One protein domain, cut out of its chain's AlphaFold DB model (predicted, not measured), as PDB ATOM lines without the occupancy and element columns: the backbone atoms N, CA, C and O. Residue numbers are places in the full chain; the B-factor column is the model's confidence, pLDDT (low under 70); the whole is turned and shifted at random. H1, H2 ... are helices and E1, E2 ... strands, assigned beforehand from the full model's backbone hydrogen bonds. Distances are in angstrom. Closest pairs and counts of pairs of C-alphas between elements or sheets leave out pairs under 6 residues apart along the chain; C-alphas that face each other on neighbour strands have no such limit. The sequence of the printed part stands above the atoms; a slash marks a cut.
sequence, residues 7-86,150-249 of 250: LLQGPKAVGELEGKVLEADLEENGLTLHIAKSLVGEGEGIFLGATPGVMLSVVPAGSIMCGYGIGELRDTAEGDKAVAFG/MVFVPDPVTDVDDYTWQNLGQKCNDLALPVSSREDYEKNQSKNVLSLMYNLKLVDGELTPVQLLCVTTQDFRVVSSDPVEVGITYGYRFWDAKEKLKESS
ATOM      1  N   LEU A   7     260.046 151.349 190.753       89.56
ATOM      2  CA  LEU A   7     259.864 150.585 191.990       89.56
ATOM      3  C   LEU A   7     259.011 151.427 192.944       89.56
ATOM      4  O   LEU A   7     259.325 152.606 193.115       89.56
ATOM      5  N   LEU A   8     257.978 150.835 193.548       89.44
ATOM      6  CA  LEU A   8     257.127 151.520 194.516       89.44
ATOM      7  C   LEU A   8     257.987 152.098 195.650       89.44
ATOM      8  O   LEU A   8     258.810 151.396 196.245       89.44
ATOM      9  N   GLN A   9     257.827 153.398 195.900       87.56
ATOM     10  CA  GLN A   9     258.577 154.135 196.913       87.56
ATOM     11  C   GLN A   9     257.660 154.492 198.076       87.56
ATOM     12  O   GLN A   9     256.550 154.960 197.860       87.56
ATOM     13  N   GLY A  10     258.163 154.321 199.294       88.12
ATOM     14  CA  GLY A  10     257.457 154.663 200.521       88.12
ATOM     15  C   GLY A  10     258.105 153.988 201.734       88.12
ATOM     16  O   GLY A  10     259.033 153.181 201.566       88.12
ATOM     17  N   PRO A  11     257.661 154.323 202.953       89.31
ATOM     18  CA  PRO A  11     258.012 153.618 204.171       89.31
ATOM     19  C   PRO A  11     257.605 152.154 204.047       89.31
ATOM     20  O   PRO A  11     256.493 151.831 203.632       89.31
ATOM     21  N   LYS A  12     258.534 151.264 204.386       91.00
ATOM     22  CA  LYS A  12     258.319 149.820 204.365       91.00
ATOM     23  C   LYS A  12     258.065 149.326 205.773       91.00
ATOM     24  O   LYS A  12     258.814 149.683 206.684       91.00
ATOM     25  N   ALA A  13     257.074 148.463 205.929       86.06
ATOM     26  CA  ALA A  13     256.906 147.717 207.161       86.06
ATOM     27  C   ALA A  13     257.935 146.584 207.211       86.06
ATOM     28  O   ALA A  13     257.849 145.636 206.441       86.06
ATOM     29  N   VAL A  14     258.929 146.695 208.094       81.44
ATOM     30  CA  VAL A  14     259.917 145.628 208.293       81.44
ATOM     31  C   VAL A  14     259.315 144.582 209.230       81.44
ATOM     32  O   VAL A  14     259.227 144.813 210.435       81.44
ATOM     33  N   GLY A  15     258.927 143.428 208.687       81.25
ATOM     34  CA  GLY A  15     258.273 142.358 209.447       81.25
ATOM     35  C   GLY A  15     256.745 142.472 209.454       81.25
ATOM     36  O   GLY A  15     256.141 142.796 208.437       81.25
ATOM     37  N   GLU A  16     256.102 142.152 210.581       85.06
ATOM     38  CA  GLU A  16     254.639 142.237 210.689       85.06
ATOM     39  C   GLU A  16     254.162 143.694 210.790       85.06
ATOM     40  O   GLU A  16     254.730 144.501 211.527       85.06
ATOM     41  N   LEU A  17     253.086 144.017 210.067       90.94
ATOM     42  CA  LEU A  17     252.420 145.316 210.134       90.94
ATOM     43  C   LEU A  17     251.800 145.532 211.524       90.94
ATOM     44  O   LEU A  17     250.846 144.849 211.905       90.94
ATOM     45  N   GLU A  18     252.329 146.502 212.273       91.75
ATOM     46  CA  GLU A  18     251.786 146.886 213.578       91.75
ATOM     47  C   GLU A  18     250.340 147.379 213.424       91.75
ATOM     48  O   GLU A  18     250.044 148.243 212.599       91.75
ATOM     49  N   GLY A  19     249.428 146.839 214.237       90.31
ATOM     50  CA  GLY A  19     248.030 147.262 214.216       90.31
ATOM     51  C   GLY A  19     247.326 146.972 212.890       90.31
ATOM     52  O   GLY A  19     246.450 147.738 212.507       90.31
ATOM     53  N   LYS A  20     247.712 145.908 212.171       93.00
ATOM     54  CA  LYS A  20     246.990 145.456 210.975       93.00
ATOM     55  C   LYS A  20     245.530 145.156 211.323       93.00
ATOM     56  O   LYS A  20     245.262 144.262 212.124       93.00
ATOM     57  N   VAL A  21     244.612 145.877 210.688       92.69
ATOM     58  CA  VAL A  21     243.160 145.718 210.864       92.69
ATOM     59  C   VAL A  21     242.503 145.035 209.671       92.69
ATOM     60  O   VAL A  21     241.478 144.382 209.838       92.69
ATOM     61  N   LEU A  22     243.099 145.139 208.479       93.44
ATOM     62  CA  LEU A  22     242.553 144.553 207.256       93.44
ATOM     63  C   LEU A  22     243.657 144.073 206.313       93.44
ATOM     64  O   LEU A  22     244.743 144.653 206.246       93.44
ATOM     65  N   GLU A  23     243.344 143.012 205.576       93.12
ATOM     66  CA  GLU A  23     244.133 142.453 204.484       93.12
ATOM     67  C   GLU A  23     243.175 141.997 203.379       93.12
ATOM     68  O   GLU A  23     242.208 141.288 203.660       93.12
ATOM     69  N   ALA A  24     243.417 142.430 202.144       91.12
ATOM     70  CA  ALA A  24     242.609 142.080 200.983       91.12
ATOM     71  C   ALA A  24     243.500 141.846 199.762       91.12
ATOM     72  O   ALA A  24     244.369 142.663 199.453       91.12
ATOM     73  N   ASP A  25     243.266 140.746 199.050       91.06
ATOM     74  CA  ASP A  25     243.991 140.440 197.822       91.06
ATOM     75  C   ASP A  25     243.381 141.179 196.626       91.06
ATOM     76  O   ASP A  25     242.174 141.147 196.387       91.06
ATOM     77  N   LEU A  26     244.248 141.836 195.859       90.06
ATOM     78  CA  LEU A  26     243.948 142.462 194.576       90.06
ATOM     79  C   LEU A  26     244.409 141.507 193.477       90.06
ATOM     80  O   LEU A  26     245.477 141.689 192.879       90.06
ATOM     81  N   GLU A  27     243.638 140.438 193.267       85.00
ATOM     82  CA  GLU A  27     244.032 139.300 192.422       85.00
ATOM     83  C   GLU A  27     244.463 139.731 191.013       85.00
ATOM     84  O   GLU A  27     245.485 139.262 190.509       85.00
ATOM     85  N   GLU A  28     243.746 140.683 190.413       84.94
ATOM     86  CA  GLU A  28     244.020 141.201 189.065       84.94
ATOM     87  C   GLU A  28     245.398 141.860 188.940       84.94
ATOM     88  O   GLU A  28     246.004 141.859 187.867       84.94
ATOM     89  N   ASN A  29     245.929 142.386 190.044       86.00
ATOM     90  CA  ASN A  29     247.232 143.035 190.083       86.00
ATOM     91  C   ASN A  29     248.308 142.176 190.761       86.00
ATOM     92  O   ASN A  29     249.469 142.579 190.777       86.00
ATOM     93  N   GLY A  30     247.971 141.017 191.334       90.81
ATOM     94  CA  GLY A  30     248.902 140.240 192.160       90.81
ATOM     95  C   GLY A  30     249.449 141.046 193.345       90.81
ATOM     96  O   GLY A  30     250.634 140.931 193.685       90.81
ATOM     97  N   LEU A  31     248.609 141.913 193.916       93.62
ATOM     98  CA  LEU A  31     248.918 142.699 195.105       93.62
ATOM     99  C   LEU A  31     248.088 142.234 196.298       93.62
ATOM    100  O   LEU A  31     247.004 141.681 196.146       93.62
ATOM    101  N   THR A  32     248.573 142.554 197.487       93.38
ATOM    102  CA  THR A  32     247.788 142.531 198.716       93.38
ATOM    103  C   THR A  32     247.752 143.949 199.276       93.38
ATOM    104  O   THR A  32     248.787 144.610 199.409       93.38
ATOM    105  N   LEU A  33     246.546 144.430 199.566       94.38
ATOM    106  CA  LEU A  33     246.283 145.694 200.237       94.38
ATOM    107  C   LEU A  33     246.123 145.428 201.730       94.38
ATOM    108  O   LEU A  33     245.348 144.562 202.135       94.38
ATOM    109  N   HIS A  34     246.822 146.202 202.554       94.94
ATOM    110  CA  HIS A  34     246.665 146.160 204.002       94.94
ATOM    111  C   HIS A  34     246.257 147.524 204.547       94.94
ATOM    112  O   HIS A  34     246.751 148.553 204.081       94.94
ATOM    113  N   ILE A  35     245.416 147.514 205.579       94.94
ATOM    114  CA  ILE A  35     245.203 148.667 206.455       94.94
ATOM    115  C   ILE A  35     245.881 148.360 207.783       94.94
ATOM    116  O   ILE A  35     245.615 147.328 208.408       94.94
ATOM    117  N   ALA A  36     246.788 149.235 208.194       95.19
ATOM    118  CA  ALA A  36     247.554 149.101 209.425       95.19
ATOM    119  C   ALA A  36     247.936 150.479 209.963       95.19
ATOM    120  O   ALA A  36     247.664 151.493 209.321       95.19
ATOM    121  N   LYS A  37     248.591 150.529 211.123       94.81
ATOM    122  CA  LYS A  37     249.092 151.782 211.692       94.81
ATOM    123  C   LYS A  37     250.048 152.471 210.713       94.81
ATOM    124  O   LYS A  37     250.993 151.848 210.229       94.81
ATOM    125  N   SER A  38     249.802 153.749 210.442       93.88
ATOM    126  CA  SER A  38     250.609 154.529 209.507       93.88
ATOM    127  C   SER A  38     252.049 154.703 210.007       93.88
ATOM    128  O   SER A  38     252.304 154.875 211.202       93.88
ATOM    129  N   LEU A  39     253.000 154.674 209.074       92.56
ATOM    130  CA  LEU A  39     254.407 155.029 209.264       92.56
ATOM    131  C   LEU A  39     254.686 156.497 208.907       92.56
ATOM    132  O   LEU A  39     255.777 156.996 209.200       92.56
ATOM    133  N   VAL A  40     253.741 157.180 208.254       87.44
ATOM    134  CA  VAL A  40     253.869 158.581 207.817       87.44
ATOM    135  C   VAL A  40     253.098 159.572 208.682       87.44
ATOM    136  O   VAL A  40     253.511 160.729 208.766       87.44
ATOM    137  N   GLY A  41     252.003 159.145 209.306       82.25
ATOM    138  CA  GLY A  41     251.089 160.014 210.039       82.25
ATOM    139  C   GLY A  41     250.496 159.361 211.283       82.25
ATOM    140  O   GLY A  41     250.878 158.264 211.688       82.25
ATOM    141  N   GLU A  42     249.558 160.065 211.911       84.94
ATOM    142  CA  GLU A  42     248.755 159.498 212.992       84.94
ATOM    143  C   GLU A  42     247.616 158.641 212.421       84.94
ATOM    144  O   GLU A  42     247.031 158.969 211.393       84.94
ATOM    145  N   GLY A  43     247.278 157.553 213.118       90.31
ATOM    146  CA  GLY A  43     246.189 156.660 212.727       90.31
ATOM    147  C   GLY A  43     246.633 155.536 211.793       90.31
ATOM    148  O   GLY A  43     247.656 154.888 212.023       90.31
ATOM    149  N   GLU A  44     245.815 155.266 210.781       93.50
ATOM    150  CA  GLU A  44     245.966 154.145 209.853       93.50
ATOM    151  C   GLU A  44     246.447 154.622 208.476       93.50
ATOM    152  O   GLU A  44     246.264 155.780 208.109       93.50
ATOM    153  N   GLY A  45     247.060 153.711 207.726       94.00
ATOM    154  CA  GLY A  45     247.567 153.910 206.374       94.00
ATOM    155  C   GLY A  45     247.240 152.725 205.467       94.00
ATOM    156  O   GLY A  45     246.968 151.620 205.945       94.00
ATOM    157  N   ILE A  46     247.302 152.951 204.151       94.94
ATOM    158  CA  ILE A  46     247.184 151.893 203.138       94.94
ATOM    159  C   ILE A  46     248.575 151.414 202.745       94.94
ATOM    160  O   ILE A  46     249.416 152.210 202.326       94.94
ATOM    161  N   PHE A  47     248.790 150.104 202.804       95.06
ATOM    162  CA  PHE A  47     250.026 149.457 202.386       95.06
ATOM    163  C   PHE A  47     249.772 148.525 201.208       95.06
ATOM    164  O   PHE A  47     248.808 147.763 201.219       95.06
ATOM    165  N   LEU A  48     250.670 148.543 200.225       94.81
ATOM    166  CA  LEU A  48     250.665 147.608 199.103       94.81
ATOM    167  C   LEU A  48     251.860 146.659 199.206       94.81
ATOM    168  O   LEU A  48     253.016 147.091 199.236       94.81
ATOM    169  N   GLY A  49     251.574 145.362 199.245       93.44
ATOM    170  CA  GLY A  49     252.540 144.270 199.126       93.44
ATOM    171  C   GLY A  49     252.275 143.442 197.870       93.44
ATOM    172  O   GLY A  49     251.214 143.548 197.263       93.44
ATOM    173  N   ALA A  50     253.238 142.617 197.457       92.62
ATOM    174  CA  ALA A  50     252.959 141.587 196.458       92.62
ATOM    175  C   ALA A  50     252.257 140.408 197.145       92.62
ATOM    176  O   ALA A  50     252.648 140.038 198.254       92.62
ATOM    177  N   THR A  51     251.264 139.807 196.487       91.69
ATOM    178  CA  THR A  51     250.556 138.631 197.016       91.69
ATOM    179  C   THR A  51     251.544 137.505 197.352       91.69
ATOM    180  O   THR A  51     252.525 137.321 196.620       91.69
ATOM    181  N   PRO A  52     251.335 136.712 198.422       88.25
ATOM    182  CA  PRO A  52     252.222 135.601 198.754       88.25
ATOM    183  C   PRO A  52     252.498 134.676 197.557       88.25
ATOM    184  O   PRO A  52     251.590 134.153 196.919       88.25
ATOM    185  N   GLY A  53     253.782 134.473 197.245       88.00
ATOM    186  CA  GLY A  53     254.227 133.693 196.083       88.00
ATOM    187  C   GLY A  53     254.430 134.506 194.797       88.00
ATOM    188  O   GLY A  53     255.070 134.010 193.866       88.00
ATOM    189  N   VAL A  54     253.985 135.763 194.751       89.69
ATOM    190  CA  VAL A  54     254.281 136.706 193.667       89.69
ATOM    191  C   VAL A  54     255.604 137.412 193.961       89.69
ATOM    192  O   VAL A  54     255.724 138.204 194.889       89.69
ATOM    193  N   MET A  55     256.622 137.139 193.143       88.06
ATOM    194  CA  MET A  55     257.950 137.755 193.297       88.06
ATOM    195  C   MET A  55     257.963 139.240 192.915       88.06
ATOM    196  O   MET A  55     258.708 140.036 193.491       88.06
ATOM    197  N   LEU A  56     257.177 139.586 191.898       89.94
ATOM    198  CA  LEU A  56     257.100 140.912 191.311       89.94
ATOM    199  C   LEU A  56     255.693 141.116 190.758       89.94
ATOM    200  O   LEU A  56     255.289 140.397 189.845       89.94
ATOM    201  N   SER A  57     254.997 142.122 191.270       91.81
ATOM    202  CA  SER A  57     253.793 142.655 190.637       91.81
ATOM    203  C   SER A  57     254.160 143.895 189.821       91.81
ATOM    204  O   SER A  57     254.993 144.703 190.250       91.81
ATOM    205  N   VAL A  58     253.572 144.020 188.631       92.31
ATOM    206  CA  VAL A  58     253.645 145.215 187.783       92.31
ATOM    207  C   VAL A  58     252.234 145.761 187.672       92.31
ATOM    208  O   VAL A  58     251.345 145.079 187.170       92.31
ATOM    209  N   VAL A  59     252.050 146.986 188.136       92.75
ATOM    210  CA  VAL A  59     250.750 147.634 188.228       92.75
ATOM    211  C   VAL A  59     250.735 148.794 187.246       92.75
ATOM    212  O   VAL A  59     251.561 149.701 187.397       92.75
ATOM    213  N   PRO A  60     249.860 148.772 186.230       91.31
ATOM    214  CA  PRO A  60     249.776 149.861 185.272       91.31
ATOM    215  C   PRO A  60     249.103 151.093 185.885       91.31
ATOM    216  O   PRO A  60     248.303 150.981 186.821       91.31
ATOM    217  N   ALA A  61     249.401 152.269 185.337       90.69
ATOM    218  CA  ALA A  61     248.606 153.476 185.544       90.69
ATOM    219  C   ALA A  61     247.136 153.236 185.143       90.69
ATOM    220  O   ALA A  61     246.860 152.474 184.219       90.69
ATOM    221  N   GLY A  62     246.198 153.889 185.828       89.69
ATOM    222  CA  GLY A  62     244.760 153.727 185.599       89.69
ATOM    223  C   GLY A  62     244.124 152.522 186.302       89.69
ATOM    224  O   GLY A  62     242.919 152.333 186.184       89.69
ATOM    225  N   SER A  63     244.889 151.730 187.061       92.50
ATOM    226  CA  SER A  63     244.356 150.596 187.829       92.50
ATOM    227  C   SER A  63     243.542 151.083 189.027       92.50
ATOM    228  O   SER A  63     244.023 151.898 189.819       92.50
ATOM    229  N   ILE A  64     242.331 150.556 189.197       93.50
ATOM    230  CA  ILE A  64     241.466 150.865 190.341       93.50
ATOM    231  C   ILE A  64     241.931 150.049 191.551       93.50
ATOM    232  O   ILE A  64     241.975 148.826 191.499       93.50
ATOM    233  N   MET A  65     242.266 150.728 192.648       93.69
ATOM    234  CA  MET A  65     242.822 150.100 193.855       93.69
ATOM    235  C   MET A  65     241.812 149.906 194.977       93.69
ATOM    236  O   MET A  65     242.024 149.038 195.807       93.69
ATOM    237  N   CYS A  66     240.798 150.766 195.073       94.81
ATOM    238  CA  CYS A  66     239.654 150.666 195.990       94.81
ATOM    239  C   CYS A  66     238.736 151.882 195.800       94.81
ATOM    240  O   CYS A  66     239.075 152.836 195.090       94.81
ATOM    241  N   GLY A  67     237.569 151.872 196.440       95.25
ATOM    242  CA  GLY A  67     236.773 153.079 196.628       95.25
ATOM    243  C   GLY A  67     237.359 153.980 197.713       95.25
ATOM    244  O   GLY A  67     237.917 153.505 198.705       95.25
ATOM    245  N   TYR A  68     237.214 155.292 197.525       94.62
ATOM    246  CA  TYR A  68     237.570 156.270 198.545       94.62
ATOM    247  C   TYR A  68     236.562 156.259 199.688       94.62
ATOM    248  O   TYR A  68     236.946 156.107 200.839       94.62
ATOM    249  N   GLY A  69     235.272 156.368 199.375       93.06
ATOM    250  CA  GLY A  69     234.195 156.347 200.355       93.06
ATOM    251  C   GLY A  69     232.820 156.275 199.706       93.06
ATOM    252  O   GLY A  69     232.657 156.565 198.519       93.06
ATOM    253  N   ILE A  70     231.833 155.923 200.525       90.50
ATOM    254  CA  ILE A  70     230.415 156.207 200.287       90.50
ATOM    255  C   ILE A  70     230.139 157.549 200.962       90.50
ATOM    256  O   ILE A  70     230.716 157.813 202.012       90.50
ATOM    257  N   GLY A  71     229.345 158.420 200.350       90.12
ATOM    258  CA  GLY A  71     229.070 159.737 200.914       90.12
ATOM    259  C   GLY A  71     228.293 160.633 199.965       90.12
ATOM    260  O   GLY A  71     227.721 160.172 198.975       90.12
ATOM    261  N   GLU A  72     228.302 161.929 200.258       89.19
ATOM    262  CA  GLU A  72     227.473 162.920 199.576       89.19
ATOM    263  C   GLU A  72     228.302 164.064 198.994       89.19
ATOM    264  O   GLU A  72     229.328 164.475 199.537       89.19
ATOM    265  N   LEU A  73     227.812 164.628 197.891       86.62
ATOM    266  CA  LEU A  73     228.309 165.887 197.351       86.62
ATOM    267  C   LEU A  73     227.607 167.054 198.044       86.62
ATOM    268  O   LEU A  73     226.379 167.141 198.028       86.62
ATOM    269  N   ARG A  74     228.387 167.969 198.616       86.69
ATOM    270  CA  ARG A  74     227.915 169.153 199.338       86.69
ATOM    271  C   ARG A  74     228.607 170.416 198.831       86.69
ATOM    272  O   ARG A  74     229.642 170.355 198.175       86.69
ATOM    273  N   ASP A  75     228.029 171.564 199.152       82.56
ATOM    274  CA  ASP A  75     228.607 172.892 198.904       82.56
ATOM    275  C   ASP A  75     229.625 173.314 199.982       82.56
ATOM    276  O   ASP A  75     230.356 174.293 199.830       82.56
ATOM    277  N   THR A  76     229.684 172.571 201.086       81.56
ATOM    278  CA  THR A  76     230.489 172.870 202.266       81.56
ATOM    279  C   THR A  76     231.243 171.627 202.726       81.56
ATOM    280  O   THR A  76     230.741 170.506 202.672       81.56
ATOM    281  N   ALA A  77     232.487 171.827 203.169       80.44
ATOM    282  CA  ALA A  77     233.329 170.754 203.680       80.44
ATOM    283  C   ALA A  77     233.049 170.491 205.166       80.44
ATOM    284  O   ALA A  77     233.104 171.417 205.980       80.44
ATOM    285  N   GLU A  78     232.840 169.226 205.520       79.88
ATOM    286  CA  GLU A  78     232.700 168.744 206.894       79.88
ATOM    287  C   GLU A  78     233.606 167.523 207.104       79.88
ATOM    288  O   GLU A  78     233.680 166.652 206.244       79.88
ATOM    289  N   GLY A  79     234.308 167.461 208.239       80.62
ATOM    290  CA  GLY A  79     235.270 166.393 208.523       80.62
ATOM    291  C   GLY A  79     236.655 166.604 207.896       80.62
ATOM    292  O   GLY A  79     236.898 167.546 207.139       80.62
ATOM    293  N   ASP A  80     237.594 165.734 208.264       78.38
ATOM    294  CA  ASP A  80     238.995 165.739 207.819       78.38
ATOM    295  C   ASP A  80     239.220 164.953 206.517       78.38
ATOM    296  O   ASP A  80     240.246 165.135 205.866       78.38
ATOM    297  N   LYS A  81     238.252 164.119 206.116       86.12
ATOM    298  CA  LYS A  81     238.268 163.321 204.875       86.12
ATOM    299  C   LYS A  81     237.447 163.928 203.731       86.12
ATOM    300  O   LYS A  81     237.221 163.279 202.715       86.12
ATOM    301  N   ALA A  82     236.976 165.163 203.886       86.88
ATOM    302  CA  ALA A  82     236.274 165.865 202.818       86.88
ATOM    303  C   ALA A  82     237.223 166.210 201.661       86.88
ATOM    304  O   ALA A  82     238.322 166.724 201.875       86.88
ATOM    305  N   VAL A  83     236.774 165.990 200.426       83.50
ATOM    306  CA  VAL A  83     237.570 166.213 199.214       83.50
ATOM    307  C   VAL A  83     236.838 167.184 198.298       83.50
ATOM    308  O   VAL A  83     235.802 166.844 197.728       83.50
ATOM    309  N   ALA A  84     237.386 168.387 198.100       78.81
ATOM    310  CA  ALA A  84     236.920 169.234 197.002       78.81
ATOM    311  C   ALA A  84     237.362 168.617 195.684       78.81
ATOM    312  O   ALA A  84     238.543 168.309 195.488       78.81
ATOM    313  N   PHE A  85     236.415 168.489 194.771       75.12
ATOM    314  CA  PHE A  85     236.688 167.967 193.453       75.12
ATOM    315  C   PHE A  85     236.130 168.919 192.408       75.12
ATOM    316  O   PHE A  85     235.000 169.393 192.506       75.12
ATOM    317  N   GLY A  86     236.935 169.195 191.390       75.19
ATOM    318  CA  GLY A  86     236.501 170.022 190.283       75.19
ATOM    319  C   GLY A  86     237.351 169.816 189.046       75.19
ATOM    320  O   GLY A  86     238.568 169.599 189.134       75.19
ATOM    321  N   MET A 150     232.210 171.609 194.284       78.62
ATOM    322  CA  MET A 150     231.508 170.614 195.087       78.62
ATOM    323  C   MET A 150     232.520 169.845 195.936       78.62
ATOM    324  O   MET A 150     233.618 169.486 195.490       78.62
ATOM    325  N   VAL A 151     232.141 169.575 197.176       85.31
ATOM    326  CA  VAL A 151     232.936 168.815 198.131       85.31
ATOM    327  C   VAL A 151     232.288 167.457 198.329       85.31
ATOM    328  O   VAL A 151     231.126 167.366 198.704       85.31
ATOM    329  N   PHE A 152     233.044 166.393 198.086       88.50
ATOM    330  CA  PHE A 152     232.654 165.060 198.508       88.50
ATOM    331  C   PHE A 152     232.928 164.908 199.999       88.50
ATOM    332  O   PHE A 152     234.073 165.043 200.434       88.50
ATOM    333  N   VAL A 153     231.884 164.635 200.771       90.50
ATOM    334  CA  VAL A 153     231.971 164.344 202.199       90.50
ATOM    335  C   VAL A 153     231.691 162.853 202.372       90.50
ATOM    336  O   VAL A 153     230.538 162.443 202.213       90.50
ATOM    337  N   PRO A 154     232.723 162.027 202.626       92.12
ATOM    338  CA  PRO A 154     232.515 160.612 202.877       92.12
ATOM    339  C   PRO A 154     231.842 160.383 204.233       92.12
ATOM    340  O   PRO A 154     232.117 161.092 205.203       92.12
ATOM    341  N   ASP A 155     231.031 159.334 204.309       92.19
ATOM    342  CA  ASP A 155     230.576 158.773 205.571       92.19
ATOM    343  C   ASP A 155     231.796 158.271 206.362       92.19
ATOM    344  O   ASP A 155     232.659 157.578 205.797       92.19
ATOM    345  N   PRO A 156     231.903 158.623 207.655       88.69
ATOM    346  CA  PRO A 156     233.066 158.285 208.455       88.69
ATOM    347  C   PRO A 156     233.152 156.774 208.687       88.69
ATOM    348  O   PRO A 156     232.184 156.144 209.102       88.69
ATOM    349  N   VAL A 157     234.342 156.208 208.480       87.81
ATOM    350  CA  VAL A 157     234.657 154.819 208.848       87.81
ATOM    351  C   VAL A 157     235.215 154.802 210.270       87.81
ATOM    352  O   VAL A 157     236.399 155.100 210.481       87.81
ATOM    353  N   THR A 158     234.346 154.515 211.240       83.38
ATOM    354  CA  THR A 158     234.664 154.602 212.674       83.38
ATOM    355  C   THR A 158     235.141 153.292 213.278       83.38
ATOM    356  O   THR A 158     236.006 153.336 214.151       83.38
ATOM    357  N   ASP A 159     234.636 152.154 212.802       84.38
ATOM    358  CA  ASP A 159     234.994 150.833 213.311       84.38
ATOM    359  C   ASP A 159     235.567 149.929 212.211       84.38
ATOM    360  O   ASP A 159     235.323 150.109 211.019       84.38
ATOM    361  N   VAL A 160     236.344 148.919 212.616       81.62
ATOM    362  CA  VAL A 160     236.957 147.949 211.686       81.62
ATOM    363  C   VAL A 160     235.893 147.164 210.910       81.62
ATOM    364  O   VAL A 160     236.096 146.826 209.746       81.62
ATOM    365  N   ASP A 161     234.739 146.915 211.531       86.25
ATOM    366  CA  ASP A 161     233.620 146.208 210.902       86.25
ATOM    367  C   ASP A 161     232.931 147.041 209.801       86.25
ATOM    368  O   ASP A 161     232.203 146.482 208.978       86.25
ATOM    369  N   ASP A 162     233.195 148.353 209.737       87.44
ATOM    370  CA  ASP A 162     232.671 149.248 208.699       87.44
ATOM    371  C   ASP A 162     233.518 149.216 207.416       87.44
ATOM    372  O   ASP A 162     233.150 149.828 206.404       87.44
ATOM    373  N   TYR A 163     234.667 148.528 207.426       90.38
ATOM    374  CA  TYR A 163     235.525 148.456 206.252       90.38
ATOM    375  C   TYR A 163     234.853 147.697 205.113       90.38
ATOM    376  O   TYR A 163     234.512 146.517 205.198       90.38
ATOM    377  N   THR A 164     234.745 148.378 203.982       92.00
ATOM    378  CA  THR A 164     234.284 147.807 202.724       92.00
ATOM    379  C   THR A 164     235.236 148.219 201.618       92.00
ATOM    380  O   THR A 164     235.891 149.257 201.695       92.00
ATOM    381  N   TRP A 165     235.251 147.463 200.520       91.62
ATOM    382  CA  TRP A 165     236.000 147.839 199.318       91.62
ATOM    383  C   TRP A 165     235.734 149.282 198.856       91.62
ATOM    384  O   TRP A 165     236.588 149.918 198.246       91.62
ATOM    385  N   GLN A 166     234.548 149.809 199.162       93.25
ATOM    386  CA  GLN A 166     234.110 151.132 198.745       93.25
ATOM    387  C   GLN A 166     234.699 152.272 199.585       93.25
ATOM    388  O   GLN A 166     234.600 153.414 199.142       93.25
ATOM    389  N   ASN A 167     235.287 151.997 200.757       93.88
ATOM    390  CA  ASN A 167     235.725 153.028 201.706       93.88
ATOM    391  C   ASN A 167     237.159 152.881 202.246       93.88
ATOM    392  O   ASN A 167     237.583 153.706 203.054       93.88
ATOM    393  N   LEU A 168     237.932 151.890 201.786       94.06
ATOM    394  CA  LEU A 168     239.325 151.706 202.226       94.06
ATOM    395  C   LEU A 168     240.194 152.943 201.949       94.06
ATOM    396  O   LEU A 168     241.065 153.281 202.752       94.06
ATOM    397  N   GLY A 169     239.934 153.649 200.845       93.75
ATOM    398  CA  GLY A 169     240.704 154.811 200.410       93.75
ATOM    399  C   GLY A 169     240.721 155.981 201.400       93.75
ATOM    400  O   GLY A 169     241.691 156.739 201.404       93.75
ATOM    401  N   GLN A 170     239.728 156.103 202.292       92.88
ATOM    402  CA  GLN A 170     239.706 157.107 203.372       92.88
ATOM    403  C   GLN A 170     240.919 157.022 204.314       92.88
ATOM    404  O   GLN A 170     241.269 158.005 204.978       92.88
ATOM    405  N   LYS A 171     241.561 155.852 204.385       93.00
ATOM    406  CA  LYS A 171     242.745 155.601 205.216       93.00
ATOM    407  C   LYS A 171     244.054 155.913 204.496       93.00
ATOM    408  O   LYS A 171     245.119 155.744 205.073       93.00
ATOM    409  N   CYS A 172     244.012 156.363 203.243       91.50
ATOM    410  CA  CYS A 172     245.219 156.781 202.550       91.50
ATOM    411  C   CYS A 172     245.693 158.148 203.058       91.50
ATOM    412  O   CYS A 172     244.909 159.094 203.186       91.50
ATOM    413  N   ASN A 173     246.992 158.256 203.315       88.38
ATOM    414  CA  ASN A 173     247.620 159.517 203.677       88.38
ATOM    415  C   ASN A 173     247.777 160.425 202.454       88.38
ATOM    416  O   ASN A 173     248.028 159.955 201.344       88.38
ATOM    417  N   ASP A 174     247.718 161.739 202.670       84.38
ATOM    418  CA  ASP A 174     247.972 162.764 201.646       84.38
ATOM    419  C   ASP A 174     249.320 162.593 200.956       84.38
ATOM    420  O   ASP A 174     249.489 162.985 199.803       84.38
ATOM    421  N   LEU A 175     250.297 162.025 201.660       83.25
ATOM    422  CA  LEU A 175     251.623 161.783 201.130       83.25
ATOM    423  C   LEU A 175     252.129 160.398 201.486       83.25
ATOM    424  O   LEU A 175     251.967 159.919 202.605       83.25
ATOM    425  N   ALA A 176     252.862 159.818 200.540       79.06
ATOM    426  CA  ALA A 176     253.583 158.571 200.740       79.06
ATOM    427  C   ALA A 176     254.800 158.733 201.669       79.06
ATOM    428  O   ALA A 176     255.377 157.737 202.077       79.06
ATOM    429  N   LEU A 177     255.257 159.957 201.968       81.81
ATOM    430  CA  LEU A 177     256.458 160.212 202.775       81.81
ATOM    431  C   LEU A 177     256.261 161.348 203.779       81.81
ATOM    432  O   LEU A 177     255.535 162.297 203.479       81.81
ATOM    433  N   PRO A 178     256.956 161.297 204.933       78.44
ATOM    434  CA  PRO A 178     256.831 162.326 205.949       78.44
ATOM    435  C   PRO A 178     257.451 163.622 205.434       78.44
ATOM    436  O   PRO A 178     258.436 163.611 204.687       78.44
ATOM    437  N   VAL A 179     256.873 164.747 205.841       80.38
ATOM    438  CA  VAL A 179     257.290 166.077 205.394       80.38
ATOM    439  C   VAL A 179     257.546 166.999 206.568       80.38
ATOM    440  O   VAL A 179     256.809 167.007 207.549       80.38
ATOM    441  N   SER A 180     258.604 167.793 206.443       78.56
ATOM    442  CA  SER A 180     258.987 168.827 207.410       78.56
ATOM    443  C   SER A 180     258.719 170.246 206.914       78.56
ATOM    444  O   SER A 180     258.828 171.196 207.687       78.56
ATOM    445  N   SER A 181     258.399 170.410 205.630       76.69
ATOM    446  CA  SER A 181     258.219 171.709 204.983       76.69
ATOM    447  C   SER A 181     257.279 171.624 203.775       76.69
ATOM    448  O   SER A 181     256.995 170.538 203.267       76.69
ATOM    449  N   ARG A 182     256.822 172.783 203.280       73.94
ATOM    450  CA  ARG A 182     256.032 172.888 202.040       73.94
ATOM    451  C   ARG A 182     256.820 172.437 200.804       73.94
ATOM    452  O   ARG A 182     256.266 171.773 199.940       73.94
ATOM    453  N   GLU A 183     258.111 172.750 200.742       78.75
ATOM    454  CA  GLU A 183     258.975 172.306 199.641       78.75
ATOM    455  C   GLU A 183     259.124 170.774 199.636       78.75
ATOM    456  O   GLU A 183     259.026 170.139 198.586       78.75
ATOM    457  N   ASP A 184     259.272 170.157 200.817       77.75
ATOM    458  CA  ASP A 184     259.275 168.693 200.947       77.75
ATOM    459  C   ASP A 184     257.937 168.086 200.518       77.75
ATOM    460  O   ASP A 184     257.915 167.028 199.888       77.75
ATOM    461  N   TYR A 185     256.830 168.760 200.839       78.31
ATOM    462  CA  TYR A 185     255.485 168.368 200.429       78.31
ATOM    463  C   TYR A 185     255.341 168.350 198.907       78.31
ATOM    464  O   TYR A 185     255.052 167.298 198.339       78.31
ATOM    465  N   GLU A 186     255.642 169.460 198.236       79.19
ATOM    466  CA  GLU A 186     255.572 169.575 196.772       79.19
ATOM    467  C   GLU A 186     256.483 168.548 196.079       79.19
ATOM    468  O   GLU A 186     256.094 167.898 195.107       79.19
ATOM    469  N   LYS A 187     257.677 168.308 196.629       80.00
ATOM    470  CA  LYS A 187     258.603 167.293 196.118       80.00
ATOM    471  C   LYS A 187     258.067 165.869 196.281       80.00
ATOM    472  O   LYS A 187     258.241 165.039 195.384       80.00
ATOM    473  N   ASN A 188     257.456 165.561 197.423       81.44
ATOM    474  CA  ASN A 188     256.986 164.215 197.739       81.44
ATOM    475  C   ASN A 188     255.635 163.872 197.101       81.44
ATOM    476  O   ASN A 188     255.375 162.684 196.933       81.44
ATOM    477  N   GLN A 189     254.836 164.849 196.659       81.44
ATOM    478  CA  GLN A 189     253.606 164.579 195.898       81.44
ATOM    479  C   GLN A 189     253.858 163.711 194.660       81.44
ATOM    480  O   GLN A 189     253.074 162.820 194.359       81.44
ATOM    481  N   SER A 190     254.998 163.898 193.986       81.88
ATOM    482  CA  SER A 190     255.398 163.079 192.827       81.88
ATOM    483  C   SER A 190     255.607 161.588 193.133       81.88
ATOM    484  O   SER A 190     255.772 160.785 192.216       81.88
ATOM    485  N   LYS A 191     255.635 161.207 194.415       87.19
ATOM    486  CA  LYS A 191     255.783 159.820 194.872       87.19
ATOM    487  C   LYS A 191     254.453 159.181 195.252       87.19
ATOM    488  O   LYS A 191     254.420 157.973 195.470       87.19
ATOM    489  N   ASN A 192     253.378 159.962 195.330       90.94
ATOM    490  CA  ASN A 192     252.045 159.407 195.467       90.94
ATOM    491  C   ASN A 192     251.712 158.625 194.203       90.94
ATOM    492  O   ASN A 192     251.825 159.132 193.086       90.94
ATOM    493  N   VAL A 193     251.305 157.378 194.396       92.94
ATOM    494  CA  VAL A 193     250.935 156.491 193.293       92.94
ATOM    495  C   VAL A 193     249.434 156.440 193.080       92.94
ATOM    496  O   VAL A 193     249.011 155.902 192.064       92.94
ATOM    497  N   LEU A 194     248.643 156.988 194.006       93.88
ATOM    498  CA  LEU A 194     247.190 157.041 193.919       93.88
ATOM    499  C   LEU A 194     246.717 158.466 193.628       93.88
ATOM    500  O   LEU A 194     247.326 159.440 194.068       93.88
ATOM    501  N   SER A 195     245.590 158.587 192.939       91.69
ATOM    502  CA  SER A 195     244.790 159.806 192.826       91.69
ATOM    503  C   SER A 195     243.321 159.454 192.976       91.69
ATOM    504  O   SER A 195     242.915 158.311 192.758       91.69
ATOM    505  N   LEU A 196     242.519 160.450 193.331       91.94
ATOM    506  CA  LEU A 196     241.071 160.320 193.341       91.94
ATOM    507  C   LEU A 196     240.511 160.573 191.944       91.94
ATOM    508  O   LEU A 196     240.867 161.564 191.307       91.94
ATOM    509  N   MET A 197     239.640 159.683 191.479       91.56
ATOM    510  CA  MET A 197     238.926 159.814 190.208       91.56
ATOM    511  C   MET A 197     237.465 159.420 190.394       91.56
ATOM    512  O   MET A 197     237.166 158.439 191.079       91.56
ATOM    513  N   TYR A 198     236.547 160.169 189.788       92.25
ATOM    514  CA  TYR A 198     235.145 159.766 189.778       92.25
ATOM    515  C   TYR A 198     234.904 158.664 188.758       92.25
ATOM    516  O   TYR A 198     235.288 158.795 187.599       92.25
ATOM    517  N   ASN A 199     234.199 157.629 189.195       94.06
ATOM    518  CA  ASN A 199     233.481 156.720 188.326       94.06
ATOM    519  C   ASN A 199     232.220 157.420 187.822       94.06
ATOM    520  O   ASN A 199     231.376 157.834 188.626       94.06
ATOM    521  N   LEU A 200     232.111 157.566 186.509       94.38
ATOM    522  CA  LEU A 200     230.970 158.166 185.839       94.38
ATOM    523  C   LEU A 200     230.106 157.082 185.197       94.38
ATOM    524  O   LEU A 200     230.604 156.092 184.665       94.38
ATOM    525  N   LYS A 201     228.789 157.287 185.224       94.44
ATOM    526  CA  LYS A 201     227.808 156.442 184.538       94.44
ATOM    527  C   LYS A 201     226.765 157.298 183.842       94.44
ATOM    528  O   LYS A 201     226.497 158.415 184.270       94.44
ATOM    529  N   LEU A 202     226.137 156.754 182.805       91.62
ATOM    530  CA  LEU A 202     224.897 157.317 182.280       91.62
ATOM    531  C   LEU A 202     223.720 156.822 183.123       91.62
ATOM    532  O   LEU A 202     223.440 155.624 183.162       91.62
ATOM    533  N   VAL A 203     223.031 157.749 183.781       89.94
ATOM    534  CA  VAL A 203     221.799 157.501 184.538       89.94
ATOM    535  C   VAL A 203     220.717 158.374 183.921       89.94
ATOM    536  O   VAL A 203     220.895 159.580 183.812       89.94
ATOM    537  N   ASP A 204     219.640 157.762 183.430       87.19
ATOM    538  CA  ASP A 204     218.535 158.460 182.750       87.19
ATOM    539  C   ASP A 204     218.973 159.391 181.595       87.19
ATOM    540  O   ASP A 204     218.310 160.373 181.272       87.19
ATOM    541  N   GLY A 205     220.082 159.049 180.929       82.88
ATOM    542  CA  GLY A 205     220.653 159.827 179.822       82.88
ATOM    543  C   GLY A 205     221.598 160.952 180.251       82.88
ATOM    544  O   GLY A 205     222.147 161.631 179.386       82.88
ATOM    545  N   GLU A 206     221.838 161.119 181.551       86.94
ATOM    546  CA  GLU A 206     222.728 162.138 182.106       86.94
ATOM    547  C   GLU A 206     224.000 161.518 182.693       86.94
ATOM    548  O   GLU A 206     223.979 160.479 183.362       86.94
ATOM    549  N   LEU A 207     225.138 162.167 182.434       91.06
ATOM    550  CA  LEU A 207     226.431 161.746 182.958       91.06
ATOM    551  C   LEU A 207     226.497 162.057 184.458       91.06
ATOM    552  O   LEU A 207     226.522 163.216 184.864       91.06
ATOM    553  N   THR A 208     226.532 161.011 185.275       90.00
ATOM    554  CA  THR A 208     226.393 161.087 186.730       90.00
ATOM    555  C   THR A 208     227.625 160.493 187.420       90.00
ATOM    556  O   THR A 208     228.027 159.373 187.090       90.00
ATOM    557  N   PRO A 209     228.222 161.192 188.401       90.56
ATOM    558  CA  PRO A 209     229.272 160.642 189.245       90.56
ATOM    559  C   PRO A 209     228.656 159.688 190.268       90.56
ATOM    560  O   PRO A 209     227.774 160.078 191.030       90.56
ATOM    561  N   VAL A 210     229.109 158.436 190.290       91.25
ATOM    562  CA  VAL A 210     228.513 157.396 191.149       91.25
ATOM    563  C   VAL A 210     229.401 156.975 192.309       91.25
ATOM    564  O   VAL A 210     228.895 156.501 193.320       91.25
ATOM    565  N   GLN A 211     230.719 157.117 192.172       92.50
ATOM    566  CA  GLN A 211     231.663 156.716 193.208       92.50
ATOM    567  C   GLN A 211     232.997 157.429 193.028       92.50
ATOM    568  O   GLN A 211     233.460 157.588 191.899       92.50
ATOM    569  N   LEU A 212     233.637 157.811 194.131       92.88
ATOM    570  CA  LEU A 212     235.017 158.286 194.121       92.88
ATOM    571  C   LEU A 212     235.962 157.102 194.360       92.88
ATOM    572  O   LEU A 212     235.794 156.355 195.325       92.88
ATOM    573  N   LEU A 213     236.934 156.912 193.472       94.69
ATOM    574  CA  LEU A 213     237.847 155.771 193.460       94.69
ATOM    575  C   LEU A 213     239.293 156.219 193.675       94.69
ATOM    576  O   LEU A 213     239.691 157.287 193.214       94.69
ATOM    577  N   CYS A 214     240.086 155.371 194.326       94.81
ATOM    578  CA  CYS A 214     241.538 155.480 194.369       94.81
ATOM    579  C   CYS A 214     242.122 154.740 193.164       94.81
ATOM    580  O   CYS A 214     242.001 153.518 193.063       94.81
ATOM    581  N   VAL A 215     242.750 155.478 192.253       93.88
ATOM    582  CA  VAL A 215     243.257 154.965 190.975       93.88
ATOM    583  C   VAL A 215     244.747 155.249 190.860       93.88
ATOM    584  O   VAL A 215     245.219 156.295 191.310       93.88
ATOM    585  N   THR A 216     245.503 154.332 190.264       93.06
ATOM    586  CA  THR A 216     246.939 154.527 190.072       93.06
ATOM    587  C   THR A 216     247.237 155.609 189.038       93.06
ATOM    588  O   THR A 216     246.623 155.669 187.976       93.06
ATOM    589  N   THR A 217     248.214 156.468 189.315       89.69
ATOM    590  CA  THR A 217     248.600 157.577 188.419       89.69
ATOM    591  C   THR A 217     249.774 157.245 187.507       89.69
ATOM    592  O   THR A 217     250.052 157.976 186.559       89.69
ATOM    593  N   GLN A 218     250.487 156.161 187.801       89.06
ATOM    594  CA  GLN A 218     251.713 155.784 187.114       89.06
ATOM    595  C   GLN A 218     251.958 154.283 187.213       89.06
ATOM    596  O   GLN A 218     251.536 153.638 188.173       89.06
ATOM    597  N   ASP A 219     252.714 153.753 186.255       92.38
ATOM    598  CA  ASP A 219     253.181 152.374 186.303       92.38
ATOM    599  C   ASP A 219     254.166 152.187 187.463       92.38
ATOM    600  O   ASP A 219     255.202 152.871 187.546       92.38
ATOM    601  N   PHE A 220     253.912 151.204 188.321       92.88
ATOM    602  CA  PHE A 220     254.842 150.841 189.383       92.88
ATOM    603  C   PHE A 220     254.999 149.337 189.557       92.88
ATOM    604  O   PHE A 220     254.291 148.514 188.983       92.88
ATOM    605  N   ARG A 221     256.011 148.979 190.341       92.88
ATOM    606  CA  ARG A 221     256.399 147.606 190.628       92.88
ATOM    607  C   ARG A 221     256.484 147.383 192.125       92.88
ATOM    608  O   ARG A 221     257.099 148.192 192.822       92.88
ATOM    609  N   VAL A 222     255.949 146.261 192.592       91.25
ATOM    610  CA  VAL A 222     255.999 145.844 194.001       91.25
ATOM    611  C   VAL A 222     256.790 144.548 194.113       91.25
ATOM    612  O   VAL A 222     256.577 143.617 193.337       91.25
ATOM    613  N   VAL A 223     257.737 144.504 195.053       87.00
ATOM    614  CA  VAL A 223     258.639 143.361 195.275       87.00
ATOM    615  C   VAL A 223     258.341 142.751 196.642       87.00
ATOM    616  O   VAL A 223     258.123 143.479 197.606       87.00
ATOM    617  N   SER A 224     258.354 141.421 196.709       67.06
ATOM    618  CA  SER A 224     257.679 140.591 197.719       67.06
ATOM    619  C   SER A 224     258.148 140.670 199.180       67.06
ATOM    620  O   SER A 224     257.739 139.814 199.959       67.06
ATOM    621  N   SER A 225     259.046 141.577 199.577       70.94
ATOM    622  CA  SER A 225     259.631 141.489 200.924       70.94
ATOM    623  C   SER A 225     258.827 142.216 201.992       70.94
ATOM    624  O   SER A 225     258.681 141.677 203.080       70.94
ATOM    625  N   ASP A 226     258.296 143.404 201.694       87.62
ATOM    626  CA  ASP A 226     257.729 144.288 202.713       87.62
ATOM    627  C   ASP A 226     256.625 145.166 202.102       87.62
ATOM    628  O   ASP A 226     256.894 145.839 201.095       87.62
ATOM    629  N   PRO A 227     255.412 145.203 202.688       92.94
ATOM    630  CA  PRO A 227     254.377 146.144 202.284       92.94
ATOM    631  C   PRO A 227     254.875 147.591 202.381       92.94
ATOM    632  O   PRO A 227     255.529 147.980 203.355       92.94
ATOM    633  N   VAL A 228     254.570 148.383 201.356       93.94
ATOM    634  CA  VAL A 228     254.956 149.794 201.252       93.94
ATOM    635  C   VAL A 228     253.728 150.653 201.493       93.94
ATOM    636  O   VAL A 228     252.717 150.464 200.818       93.94
ATOM    637  N   GLU A 229     253.819 151.607 202.414       94.56
ATOM    638  CA  GLU A 229     252.753 152.586 202.599       94.56
ATOM    639  C   GLU A 229     252.665 153.520 201.391       94.56
ATOM    640  O   GLU A 229     253.680 154.045 200.922       94.56
ATOM    641  N   VAL A 230     251.451 153.724 200.884       94.31
ATOM    642  CA  VAL A 230     251.190 154.564 199.715       94.31
ATOM    643  C   VAL A 230     250.427 155.821 200.097       94.31
ATOM    644  O   VAL A 230     249.587 155.817 200.995       94.31
ATOM    645  N   GLY A 231     250.726 156.900 199.378       92.75
ATOM    646  CA  GLY A 231     250.011 158.162 199.481       92.75
ATOM    647  C   GLY A 231     249.105 158.411 198.287       92.75
ATOM    648  O   GLY A 231     249.323 157.875 197.191       92.75
ATOM    649  N   ILE A 232     248.123 159.280 198.507       90.69
ATOM    650  CA  ILE A 232     247.164 159.709 197.503       90.69
ATOM    651  C   ILE A 232     247.305 161.193 197.215       90.69
ATOM    652  O   ILE A 232     247.296 162.047 198.097       90.69
ATOM    653  N   THR A 233     247.405 161.512 195.935       85.00
ATOM    654  CA  THR A 233     247.257 162.878 195.467       85.00
ATOM    655  C   THR A 233     245.783 163.230 195.547       85.00
ATOM    656  O   THR A 233     244.995 162.952 194.643       85.00
ATOM    657  N   TYR A 234     245.408 163.873 196.648       72.06
ATOM    658  CA  TYR A 234     244.266 164.769 196.637       72.06
ATOM    659  C   TYR A 234     244.570 165.842 195.600       72.06
ATOM    660  O   TYR A 234     245.698 166.339 195.538       72.06
ATOM    661  N   GLY A 235     243.602 166.194 194.754       55.44
ATOM    662  CA  GLY A 235     243.788 167.339 193.874       55.44
ATOM    663  C   GLY A 235     244.313 168.504 194.715       55.44
ATOM    664  O   GLY A 235     243.672 168.882 195.695       55.44
ATOM    665  N   TYR A 236     245.474 169.058 194.344       37.47
ATOM    666  CA  TYR A 236     246.168 170.180 195.010       37.47
ATOM    667  C   TYR A 236     245.225 171.366 195.335       37.47
ATOM    668  O   TYR A 236     245.520 172.231 196.148       37.47
ATOM    669  N   ARG A 237     244.035 171.373 194.727       48.00
ATOM    670  CA  ARG A 237     242.955 172.336 194.871       48.00
ATOM    671  C   ARG A 237     242.243 172.356 196.216       48.00
ATOM    672  O   ARG A 237     241.708 173.410 196.496       48.00
ATOM    673  N   PHE A 238     242.186 171.312 197.052       43.59
ATOM    674  CA  PHE A 238     241.370 171.431 198.281       43.59
ATOM    675  C   PHE A 238     241.908 172.508 199.236       43.59
ATOM    676  O   PHE A 238     241.177 173.422 199.610       43.59
ATOM    677  N   TRP A 239     243.195 172.455 199.585       45.03
ATOM    678  CA  TRP A 239     243.789 173.421 200.514       45.03
ATOM    679  C   TRP A 239     244.010 174.790 199.861       45.03
ATOM    680  O   TRP A 239     243.648 175.808 200.444       45.03
ATOM    681  N   ASP A 240     244.469 174.809 198.607       46.84
ATOM    682  CA  ASP A 240     244.682 176.036 197.831       46.84
ATOM    683  C   ASP A 240     243.348 176.751 197.498       46.84
ATOM    684  O   ASP A 240     243.284 177.978 197.509       46.84
ATOM    685  N   ALA A 241     242.252 176.020 197.237       43.97
ATOM    686  CA  ALA A 241     240.917 176.605 197.038       43.97
ATOM    687  C   ALA A 241     240.258 177.004 198.359       43.97
ATOM    688  O   ALA A 241     239.582 178.027 198.397       43.97
ATOM    689  N   LYS A 242     240.478 176.269 199.457       42.84
ATOM    690  CA  LYS A 242     240.007 176.666 200.796       42.84
ATOM    691  C   LYS A 242     240.660 177.968 201.262       42.84
ATOM    692  O   LYS A 242     239.990 178.782 201.896       42.84
ATOM    693  N   GLU A 243     241.939 178.179 200.955       48.69
ATOM    694  CA  GLU A 243     242.629 179.448 201.217       48.69
ATOM    695  C   GLU A 243     242.106 180.569 200.309       48.69
ATOM    696  O   GLU A 243     241.686 181.607 200.819       48.69
ATOM    697  N   LYS A 244     241.976 180.333 198.997       47.84
ATOM    698  CA  LYS A 244     241.439 181.333 198.050       47.84
ATOM    699  C   LYS A 244     239.979 181.719 198.326       47.84
ATOM    700  O   LYS A 244     239.621 182.889 198.212       47.84
ATOM    701  N   LEU A 245     239.132 180.777 198.747       41.72
ATOM    702  CA  LEU A 245     237.736 181.043 199.124       41.72
ATOM    703  C   LEU A 245     237.639 181.911 200.387       41.72
ATOM    704  O   LEU A 245     236.798 182.811 200.448       41.72
ATOM    705  N   LYS A 246     238.532 181.707 201.365       43.38
ATOM    706  CA  LYS A 246     238.628 182.572 202.553       43.38
ATOM    707  C   LYS A 246     239.086 183.988 202.209       43.38
ATOM    708  O   LYS A 246     238.562 184.929 202.794       43.38
ATOM    709  N   GLU A 247     240.016 184.137 201.270       40.16
ATOM    710  CA  GLU A 247     240.512 185.445 200.816       40.16
ATOM    711  C   GLU A 247     239.478 186.217 199.985       40.16
ATOM    712  O   GLU A 247     239.405 187.434 200.086       40.16
ATOM    713  N   SER A 248     238.637 185.528 199.208       41.09
ATOM    714  CA  SER A 248     237.566 186.158 198.414       41.09
ATOM    715  C   SER A 248     236.323 186.578 199.217       41.09
ATOM    716  O   SER A 248     235.468 187.291 198.696       41.09
ATOM    717  N   SER A 249     236.218 186.129 200.473       41.59
ATOM    718  CA  SER A 249     235.096 186.417 201.384       41.59
ATOM    719  C   SER A 249     235.428 187.490 202.439       41.59
ATOM    720  O   SER A 249     234.635 187.700 203.362       41.59
TER     721      SER A 249
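AT A GLANCE: This is residues 7 to 86 and 150 to 249 of the 250 residues of the protein "Hypothetical protein" of Lotharella globosa (UniProt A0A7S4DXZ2). Two groups of strands stand at opposite ends of the model: at one end the sheet E1 E2 E3 E12 forms a loose sandwich with the pair E4 E11, their strands crossed, and at the other is the small sheet E6 E8 E7. Between them the short helix H1 sits in the middle, packed on the first sheet and on E5 of a strongly twisted sheet, E5 E10 E9, with the long hairpin E9 and E10; H2 lies off to one side, and residues 243 to 249, nearly all H3, stick out. The 180 printed residues hold three named helices and twelve named strands, eight strands, H1, H2, four strands, then H3, mixed in class. Each sheet is antiparallel throughout; the whole is compact, with a radius of gyration of the C-alphas of 16.5 A and spans of 53 by 45 by 32 A.

HOW THE PARTS SIT: Begin with E1, residues 22 to 26, E2, residues 31 to 37, and E3, residues 44 to 50: a meander, each strand the antiparallel neighbour of the one before. Look for N 24 and O 33, 2.9 A apart, and N 34 and O 47, 2.9 A. E12, residues 228 to 230, is the edge strand beside E3, with N 48 and O 228 at 2.9 A. E4, residues 56 to 59, and E11, residues 220 to 223, pair at N 59 and O 220, 2.8 A; the closest C-alphas of E3 and E11 are those of Ala 50 and Val 222, 5.8 A. H1, residues 168 to 171, is on the first sheet at a height of 8.5 A. It is also on the sheet of E5, residues 64 to 69, E10, residues 206 to 216, and E9, residues 194 to 203, at 7.1 A; the closest C-alphas of E5 and H1 are those of Tyr 68 and Gly 169, 3.9 A. N 65 and O 214 are 2.8 A apart, as are N 199 and O 211. E5 runs on into E6, residues 71 to 74, at 67 degrees. E8, residues 150 to 154, has N 153 and O 72 at 2.8 A, and E7, residues 83 to 85, has N 83 and O 152 at 2.9 A. H3, residues 237 to 248, only grazes that sheet; the closest C-alphas of E7 and H3 are those of Ala 84 and Phe 238, 5.1 A. H2, residues 182 to 189, touches no helix. Every O i to N i+4 pair is within hydrogen-bond range in H2 and H3; H1 is too short for one.

IN THESE COORDINATES: Find C-alpha 22 at (242.553, 144.553, 207.256), where E1 begins. E9 runs 27.1 A from C-alpha 194 at (247.190, 157.041, 193.919); E10 returns over 26.6 A and bends by 68 degrees at residue 213. H3 runs 15.3 A to C-alpha 248 at (237.566, 186.158, 198.414).

THE WHOLE: The two C-alphas farthest apart, those of Gly 53 and Ser 249, are 56.3 A apart. Residues 87 to 149 are not printed, and C-alphas 86 and 150 are 7.0 A apart across the cut. The link E8 to H1, 13 residues, is long. The mean pLDDT of the printed part is 84.8; residue 224 and residues 235 to 249 are under 70.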